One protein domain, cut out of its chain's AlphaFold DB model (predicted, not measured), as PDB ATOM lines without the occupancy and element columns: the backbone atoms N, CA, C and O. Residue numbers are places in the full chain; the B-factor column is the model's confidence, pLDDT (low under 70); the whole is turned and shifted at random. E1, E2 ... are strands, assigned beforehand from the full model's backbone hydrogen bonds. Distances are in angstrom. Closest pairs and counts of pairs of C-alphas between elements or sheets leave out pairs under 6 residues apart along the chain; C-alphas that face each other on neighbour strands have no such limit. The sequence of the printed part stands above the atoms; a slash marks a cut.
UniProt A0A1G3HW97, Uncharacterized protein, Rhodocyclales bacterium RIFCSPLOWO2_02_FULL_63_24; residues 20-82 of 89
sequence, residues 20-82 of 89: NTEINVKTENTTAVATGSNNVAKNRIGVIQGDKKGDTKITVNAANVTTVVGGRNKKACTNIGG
ATOM      1  N   ASN A  20      -1.602  41.814  25.085       87.38
ATOM      2  CA  ASN A  20      -2.663  40.840  25.357       87.38
ATOM      3  C   ASN A  20      -3.510  41.182  26.593       87.38
ATOM      4  O   ASN A  20      -2.994  41.579  27.634       87.38
ATOM      5  N   THR A  21      -4.824  41.019  26.462       87.50
ATOM      6  CA  THR A  21      -5.832  41.373  27.464       87.50
ATOM      7  C   THR A  21      -6.879  40.258  27.509       87.50
ATOM      8  O   THR A  21      -7.318  39.803  26.462       87.50
ATOM      9  N   GLU A  22      -7.222  39.797  28.711       90.88
ATOM     10  CA  GLU A  22      -8.242  38.796  29.086       90.88
ATOM     11  C   GLU A  22      -9.562  39.386  29.630       90.88
ATOM     12  O   GLU A  22      -9.492  40.090  30.630       90.88
ATOM     13  N   ILE A  23     -10.753  39.076  29.104       88.56
ATOM     14  CA  ILE A  23     -12.049  39.310  29.782       88.56
ATOM     15  C   ILE A  23     -12.934  38.050  29.612       88.56
ATOM     16  O   ILE A  23     -12.892  37.438  28.552       88.56
ATOM     17  N   ASN A  24     -13.712  37.635  30.632       92.62
ATOM     18  CA  ASN A  24     -14.689  36.516  30.610       92.62
ATOM     19  C   ASN A  24     -15.893  36.822  31.553       92.62
ATOM     20  O   ASN A  24     -15.658  37.070  32.730       92.62
ATOM     21  N   VAL A  25     -17.158  36.875  31.075       87.44
ATOM     22  CA  VAL A  25     -18.280  37.581  31.779       87.44
ATOM     23  C   VAL A  25     -19.691  36.932  31.617       87.44
ATOM     24  O   VAL A  25     -20.516  37.402  30.837       87.44
ATOM     25  N   LYS A  26     -20.033  35.847  32.334       92.69
ATOM     26  CA  LYS A  26     -21.333  35.114  32.218       92.69
ATOM     27  C   LYS A  26     -22.538  35.700  33.009       92.69
ATOM     28  O   LYS A  26     -22.318  36.318  34.042       92.69
ATOM     29  N   THR A  27     -23.789  35.452  32.535       83.06
ATOM     30  CA  THR A  27     -24.976  34.813  33.210       83.06
ATOM     31  C   THR A  27     -26.191  34.315  32.295       83.06
ATOM     32  O   THR A  27     -26.163  33.121  31.992       83.06
ATOM     33  N   GLU A  28     -27.226  35.095  31.862       86.38
ATOM     34  CA  GLU A  28     -28.624  34.693  31.394       86.38
ATOM     35  C   GLU A  28     -29.447  35.666  30.422       86.38
ATOM     36  O   GLU A  28     -29.161  35.687  29.229       86.38
ATOM     37  N   ASN A  29     -30.516  36.411  30.863       91.75
ATOM     38  CA  ASN A  29     -31.419  37.310  30.052       91.75
ATOM     39  C   ASN A  29     -30.940  38.796  29.856       91.75
ATOM     40  O   ASN A  29     -29.971  39.225  30.465       91.75
ATOM     41  N   THR A  30     -31.621  39.660  29.067       92.25
ATOM     42  CA  THR A  30     -31.416  41.148  29.068       92.25
ATOM     43  C   THR A  30     -32.650  41.931  28.552       92.25
ATOM     44  O   THR A  30     -33.385  41.399  27.723       92.25
ATOM     45  N   THR A  31     -32.907  43.183  28.975       93.50
ATOM     46  CA  THR A  31     -34.057  44.006  28.497       93.50
ATOM     47  C   THR A  31     -33.845  45.533  28.613       93.50
ATOM     48  O   THR A  31     -34.104  46.129  29.653       93.50
ATOM     49  N   ALA A  32     -33.419  46.229  27.554       93.50
ATOM     50  CA  ALA A  32     -33.367  47.702  27.558       93.50
ATOM     51  C   ALA A  32     -34.703  48.325  27.086       93.50
ATOM     52  O   ALA A  32     -35.221  47.937  26.043       93.50
ATOM     53  N   VAL A  33     -35.247  49.303  27.819       94.38
ATOM     54  CA  VAL A  33     -36.534  49.978  27.546       94.38
ATOM     55  C   VAL A  33     -36.340  51.493  27.584       94.38
ATOM     56  O   VAL A  33     -35.676  52.005  28.477       94.38
ATOM     57  N   ALA A  34     -36.961  52.233  26.665       95.19
ATOM     58  CA  ALA A  34     -36.991  53.695  26.697       95.19
ATOM     59  C   ALA A  34     -38.417  54.215  26.475       95.19
ATOM     60  O   ALA A  34     -39.035  53.895  25.467       95.19
ATOM     61  N   THR A  35     -38.936  55.021  27.407       94.69
ATOM     62  CA  THR A  35     -40.290  55.600  27.346       94.69
ATOM     63  C   THR A  35     -40.260  57.125  27.461       94.69
ATOM     64  O   THR A  35     -39.441  57.674  28.195       94.69
ATOM     65  N   GLY A  36     -41.119  57.833  26.725       91.56
ATOM     66  CA  GLY A  36     -41.095  59.296  26.603       91.56
ATOM     67  C   GLY A  36     -40.357  59.800  25.351       91.56
ATOM     68  O   GLY A  36     -40.406  59.162  24.305       91.56
ATOM     69  N   SER A  37     -39.716  60.972  25.413       89.06
ATOM     70  CA  SER A  37     -39.262  61.738  24.234       89.06
ATOM     71  C   SER A  37     -37.741  61.937  24.197       89.06
ATOM     72  O   SER A  37     -37.168  62.424  25.162       89.06
ATOM     73  N   ASN A  38     -37.067  61.636  23.079       91.12
ATOM     74  CA  ASN A  38     -35.602  61.781  22.939       91.12
ATOM     75  C   ASN A  38     -34.806  61.027  24.028       91.12
ATOM     76  O   ASN A  38     -33.855  61.550  24.612       91.12
ATOM     77  N   ASN A  39     -35.219  59.795  24.329       91.88
ATOM     78  CA  ASN A  39     -34.521  58.954  25.292       91.88
ATOM     79  C   ASN A  39     -33.684  57.862  24.612       91.88
ATOM     80  O   ASN A  39     -33.927  57.493  23.467       91.88
ATOM     81  N   VAL A  40     -32.699  57.334  25.336       90.94
ATOM     82  CA  VAL A  40     -31.791  56.265  24.904       90.94
ATOM     83  C   VAL A  40     -31.651  55.269  26.051       90.94
ATOM     84  O   VAL A  40     -31.278  55.673  27.144       90.94
ATOM     85  N   ALA A  41     -31.883  53.981  25.814       93.38
ATOM     86  CA  ALA A  41     -31.460  52.906  26.712       93.38
ATOM     87  C   ALA A  41     -30.590  51.919  25.933       93.38
ATOM     88  O   ALA A  41     -30.863  51.648  24.764       93.38
ATOM     89  N   LYS A  42     -29.544  51.377  26.559       91.19
ATOM     90  CA  LYS A  42     -28.681  50.347  25.965       91.19
ATOM     91  C   LYS A  42     -28.319  49.308  27.015       91.19
ATOM     92  O   LYS A  42     -28.137  49.655  28.173       91.19
ATOM     93  N   ASN A  43     -28.075  48.084  26.569       92.62
ATOM     94  CA  ASN A  43     -27.126  47.161  27.192       92.62
ATOM     95  C   ASN A  43     -25.931  47.016  26.226       92.62
ATOM     96  O   ASN A  43     -26.042  47.361  25.050       92.62
ATOM     97  N   ARG A  44     -24.782  46.541  26.700       90.81
ATOM     98  CA  ARG A  44     -23.504  46.380  25.963       90.81
ATOM     99  C   ARG A  44     -22.745  45.218  26.632       90.81
ATOM    100  O   ARG A  44     -23.002  45.019  27.810       90.81
ATOM    101  N   ILE A  45     -21.814  44.487  25.997       92.06
ATOM    102  CA  ILE A  45     -21.225  43.237  26.568       92.06
ATOM    103  C   ILE A  45     -19.682  43.046  26.427       92.06
ATOM    104  O   ILE A  45     -19.182  42.900  25.321       92.06
ATOM    105  N   GLY A  46     -18.956  43.001  27.567       90.62
ATOM    106  CA  GLY A  46     -17.502  42.774  27.807       90.62
ATOM    107  C   GLY A  46     -16.543  44.001  27.772       90.62
ATOM    108  O   GLY A  46     -15.997  44.266  26.716       90.62
ATOM    109  N   VAL A  47     -16.381  44.813  28.836       91.31
ATOM    110  CA  VAL A  47     -16.180  46.301  28.741       91.31
ATOM    111  C   VAL A  47     -14.774  46.891  28.593       91.31
ATOM    112  O   VAL A  47     -13.953  46.763  29.494       91.31
ATOM    113  N   ILE A  48     -14.574  47.710  27.536       87.00
ATOM    114  CA  ILE A  48     -13.467  48.683  27.406       87.00
ATOM    115  C   ILE A  48     -13.885  49.921  26.570       87.00
ATOM    116  O   ILE A  48     -14.440  49.746  25.496       87.00
ATOM    117  N   GLN A  49     -13.605  51.173  26.964       85.31
ATOM    118  CA  GLN A  49     -13.923  52.353  26.124       85.31
ATOM    119  C   GLN A  49     -12.694  53.032  25.477       85.31
ATOM    120  O   GLN A  49     -12.190  54.033  25.987       85.31
ATOM    121  N   GLY A  50     -12.226  52.549  24.318       83.44
ATOM    122  CA  GLY A  50     -11.367  53.352  23.440       83.44
ATOM    123  C   GLY A  50     -10.777  52.644  22.211       83.44
ATOM    124  O   GLY A  50     -11.468  51.998  21.429       83.44
ATOM    125  N   ASP A  51      -9.480  52.850  22.006       80.69
ATOM    126  CA  ASP A  51      -8.592  52.196  21.045       80.69
ATOM    127  C   ASP A  51      -7.994  50.880  21.569       80.69
ATOM    128  O   ASP A  51      -7.919  50.610  22.770       80.69
ATOM    129  N   LYS A  52      -7.419  50.123  20.630       83.69
ATOM    130  CA  LYS A  52      -6.587  48.941  20.862       83.69
ATOM    131  C   LYS A  52      -5.306  49.014  20.020       83.69
ATOM    132  O   LYS A  52      -5.340  49.486  18.888       83.69
ATOM    133  N   LYS A  53      -4.179  48.558  20.573       75.81
ATOM    134  CA  LYS A  53      -2.847  48.461  19.943       75.81
ATOM    135  C   LYS A  53      -2.027  47.309  20.568       75.81
ATOM    136  O   LYS A  53      -0.920  47.506  21.060       75.81
ATOM    137  N   GLY A  54      -2.624  46.123  20.581       78.19
ATOM    138  CA  GLY A  54      -2.107  44.855  21.113       78.19
ATOM    139  C   GLY A  54      -3.276  44.025  21.652       78.19
ATOM    140  O   GLY A  54      -4.400  44.529  21.659       78.19
ATOM    141  N   ASP A  55      -3.069  42.756  21.991       83.75
ATOM    142  CA  ASP A  55      -4.168  41.779  21.952       83.75
ATOM    143  C   ASP A  55      -5.267  42.002  23.005       83.75
ATOM    144  O   ASP A  55      -5.141  42.729  23.983       83.75
ATOM    145  N   THR A  56      -6.444  41.447  22.751       86.12
ATOM    146  CA  THR A  56      -7.588  41.548  23.662       86.12
ATOM    147  C   THR A  56      -8.554  40.468  23.268       86.12
ATOM    148  O   THR A  56      -9.007  40.448  22.121       86.12
ATOM    149  N   LYS A  57      -8.856  39.616  24.227       89.62
ATOM    150  CA  LYS A  57      -9.869  38.592  24.225       89.62
ATOM    151  C   LYS A  57     -10.888  39.015  25.275       89.62
ATOM    152  O   LYS A  57     -10.545  39.540  26.330       89.62
ATOM    153  N   ILE A  58     -12.151  38.900  24.903       89.00
ATOM    154  CA  ILE A  58     -13.288  39.303  25.710       89.00
ATOM    155  C   ILE A  58     -14.366  38.261  25.474       89.00
ATOM    156  O   ILE A  58     -14.871  38.111  24.366       89.00
ATOM    157  N   THR A  59     -14.700  37.554  26.533       90.69
ATOM    158  CA  THR A  59     -15.728  36.534  26.615       90.69
ATOM    159  C   THR A  59     -16.813  37.066  27.541       90.69
ATOM    160  O   THR A  59     -16.552  37.803  28.493       90.69
ATOM    161  N   VAL A  60     -18.060  36.728  27.242       90.19
ATOM    162  CA  VAL A  60     -19.266  37.233  27.905       90.19
ATOM    163  C   VAL A  60     -20.374  36.194  27.706       90.19
ATOM    164  O   VAL A  60     -20.294  35.409  26.767       90.19
ATOM    165  N   ASN A  61     -21.398  36.174  28.560       91.75
ATOM    166  CA  ASN A  61     -22.533  35.240  28.508       91.75
ATOM    167  C   ASN A  61     -23.747  35.794  29.335       91.75
ATOM    168  O   ASN A  61     -24.416  35.015  29.980       91.75
ATOM    169  N   ALA A  62     -23.992  37.121  29.387       87.62
ATOM    170  CA  ALA A  62     -24.662  37.938  30.458       87.62
ATOM    171  C   ALA A  62     -26.190  37.797  30.813       87.62
ATOM    172  O   ALA A  62     -26.967  37.464  29.933       87.62
ATOM    173  N   ALA A  63     -26.608  38.113  32.082       91.31
ATOM    174  CA  ALA A  63     -27.962  37.905  32.708       91.31
ATOM    175  C   ALA A  63     -28.812  39.077  33.179       91.31
ATOM    176  O   ALA A  63     -28.330  40.013  33.806       91.31
ATOM    177  N   ASN A  64     -30.126  38.844  33.058       92.31
ATOM    178  CA  ASN A  64     -31.284  39.597  33.520       92.31
ATOM    179  C   ASN A  64     -31.048  41.120  33.471       92.31
ATOM    180  O   ASN A  64     -31.534  41.875  34.308       92.31
ATOM    181  N   VAL A  65     -30.278  41.558  32.460       91.94
ATOM    182  CA  VAL A  65     -29.710  42.906  32.346       91.94
ATOM    183  C   VAL A  65     -30.782  43.857  31.829       91.94
ATOM    184  O   VAL A  65     -30.870  44.122  30.630       91.94
ATOM    185  N   THR A  66     -31.644  44.344  32.711       93.75
ATOM    186  CA  THR A  66     -32.747  45.234  32.336       93.75
ATOM    187  C   THR A  66     -32.359  46.704  32.527       93.75
ATOM    188  O   THR A  66     -31.952  47.098  33.614       93.75
ATOM    189  N   THR A  67     -32.508  47.533  31.488       92.25
ATOM    190  CA  THR A  67     -32.144  48.965  31.493       92.25
ATOM    191  C   THR A  67     -33.313  49.815  31.026       92.25
ATOM    192  O   THR A  67     -33.467  50.052  29.831       92.25
ATOM    193  N   VAL A  68     -34.143  50.285  31.955       94.00
ATOM    194  CA  VAL A  68     -35.285  51.158  31.647       94.00
ATOM    195  C   VAL A  68     -34.891  52.633  31.784       94.00
ATOM    196  O   VAL A  68     -34.248  53.016  32.757       94.00
ATOM    197  N   VAL A  69     -35.311  53.478  30.840       93.19
ATOM    198  CA  VAL A  69     -35.212  54.945  30.912       93.19
ATOM    199  C   VAL A  69     -36.569  55.592  30.616       93.19
ATOM    200  O   VAL A  69     -37.325  55.101  29.777       93.19
ATOM    201  N   GLY A  70     -36.881  56.707  31.281       93.25
ATOM    202  CA  GLY A  70     -38.154  57.425  31.158       93.25
ATOM    203  C   GLY A  70     -37.987  58.948  31.050       93.25
ATOM    204  O   GLY A  70     -36.970  59.489  31.476       93.25
ATOM    205  N   GLY A  71     -38.991  59.661  30.523       89.81
ATOM    206  CA  GLY A  71     -39.052  61.136  30.540       89.81
ATOM    207  C   GLY A  71     -38.651  61.807  29.221       89.81
ATOM    208  O   GLY A  71     -38.963  61.279  28.157       89.81
ATOM    209  N   ARG A  72     -37.987  62.974  29.260       92.62
ATOM    210  CA  ARG A  72     -37.501  63.680  28.054       92.62
ATOM    211  C   ARG A  72     -35.986  63.931  28.062       92.62
ATOM    212  O   ARG A  72     -35.450  64.380  29.077       92.62
ATOM    213  N   ASN A  73     -35.332  63.723  26.916       91.75
ATOM    214  CA  ASN A  73     -33.898  63.932  26.670       91.75
ATOM    215  C   ASN A  73     -32.968  63.064  27.568       91.75
ATOM    216  O   ASN A  73     -31.938  63.555  28.028       91.75
ATOM    217  N   LYS A  74     -33.342  61.818  27.905       89.00
ATOM    218  CA  LYS A  74     -32.685  60.973  28.933       89.00
ATOM    219  C   LYS A  74     -31.959  59.763  28.368       89.00
ATOM    220  O   LYS A  74     -32.516  59.031  27.561       89.00
ATOM    221  N   LYS A  75     -30.740  59.496  28.832       91.44
ATOM    222  CA  LYS A  75     -29.881  58.464  28.242       91.44
ATOM    223  C   LYS A  75     -29.317  57.514  29.294       91.44
ATOM    224  O   LYS A  75     -28.922  57.946  30.369       91.44
ATOM    225  N   ALA A  76     -29.320  56.228  28.971       88.44
ATOM    226  CA  ALA A  76     -28.942  55.111  29.820       88.44
ATOM    227  C   ALA A  76     -28.206  54.063  28.973       88.44
ATOM    228  O   ALA A  76     -28.600  53.779  27.840       88.44
ATOM    229  N   CYS A  77     -27.126  53.489  29.503       91.19
ATOM    230  CA  CYS A  77     -26.348  52.460  28.820       91.19
ATOM    231  C   CYS A  77     -25.681  51.521  29.824       91.19
ATOM    232  O   CYS A  77     -24.892  51.954  30.655       91.19
ATOM    233  N   THR A  78     -25.894  50.225  29.649       88.25
ATOM    234  CA  THR A  78     -25.457  49.173  30.571       88.25
ATOM    235  C   THR A  78     -24.413  48.301  29.888       88.25
ATOM    236  O   THR A  78     -24.618  47.130  29.575       88.25
ATOM    237  N   ASN A  79     -23.316  48.959  29.500       90.44
ATOM    238  CA  ASN A  79     -22.028  48.859  30.203       90.44
ATOM    239  C   ASN A  79     -21.580  47.519  30.794       90.44
ATOM    240  O   ASN A  79     -20.685  47.554  31.630       90.44
ATOM    241  N   ILE A  80     -22.044  46.370  30.307       85.62
ATOM    242  CA  ILE A  80     -21.231  45.161  30.434       85.62
ATOM    243  C   ILE A  80     -20.114  45.184  29.371       85.62
ATOM    244  O   ILE A  80     -19.064  44.642  29.687       85.62
ATOM    245  N   GLY A  81     -20.251  45.859  28.192       83.12
ATOM    246  CA  GLY A  81     -19.125  46.238  27.283       83.12
ATOM    247  C   GLY A  81     -19.069  46.080  25.726       83.12
ATOM    248  O   GLY A  81     -19.955  46.531  25.003       83.12
ATOM    249  N   GLY A  82     -17.938  45.534  25.232       85.06
ATOM    250  CA  GLY A  82     -17.314  45.586  23.893       85.06
ATOM    251  C   GLY A  82     -15.910  46.236  23.987       85.06
ATOM    252  O   GLY A  82     -15.415  46.457  25.089       85.06
TER     253      GLY A  82
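Overview. This is residues 20 to 82 of the 89 residues of an uncharacterized protein of Rhodocyclales bacterium RIFCSPLOWO2_02_FULL_63_24 (UniProt A0A1G3HW97). The chain is wound in two stacked turns, a short and very flat solenoid: E1, E2 and E3 make the first turn, E4, E5 and E6 the second, and each strand of the first has its parallel partner beside it in the second. In each turn the first two strands make an open V, and the third folds back inside it along the second; E3 then bends away from E1, while the printed part stops soon after the bend of E6. The stacking is well formed along E1 with E4 and E2 with E5, and less even past residue 44 of E3. The printed part has 63 residues, with no named helix and six named strands in three parallel sheets of two, E1 with E4, E2 with E5 and E3 with E6; the class is all strand. The whole is loose, with a radius of gyration of the C-alphas of 14.1 A, and flat, spanning 42 by 27 by 6 A.

Arrangement. Start at E1, residues 22 to 26, and look across to its parallel neighbour E4, residues 57 to 61, at 5 degrees; N 25 and O 59 are 2.8 A apart, within hydrogen-bond range. Go on to E2, residues 30 to 37, which is parallel to E5, residues 65 to 72, at 2 degrees, with N 33 and O 67 at 2.8 A. Next comes E3, residues 40 to 52, parallel to E6, residues 75 to 82, at 42 degrees. There N 42 and O 76 are 2.9 A apart and N 46 and O 80 are 2.7 A apart. E3 bends by 88 degrees at residue 45, and E6 bends by 67 degrees at residue 79. The closest C-alphas of E2 and E3 are those of Ala 34 and Ala 41, 5.6 A apart; for E5 and E6 they are those of Val 69 and Ala 76, at 6.4 A. At the bend of E3, the C-alphas of Gly 46 and Val 60 are the closest between E3 and E4, at 5.8 A. E2 and E6 are near each other, E2 and E4 are apart, and E1 and E6 are only just apart, at 8.2 A.

Along the chain. Find C-alpha 22 at (-8.242, 38.796, 29.086), where E1 begins; it runs 14.0 A. E2 covers 22.6 A to C-alpha 37 at (-39.262, 61.738, 24.234), and E3, the longest strand by residues, 26.6 A. E4 then covers 13.8 A, E5 22.6 A, and E6 18.5 A to C-alpha 82 at (-17.314, 45.586, 23.893).

Size, cuts and confidence. Look for the two C-alphas farthest apart at Asn 20 and Gly 36, 42.7 A. The printed part has no cut, and its five links between strands are tight. The mean pLDDT of the printed part is 89.5, and no printed residue is under 70.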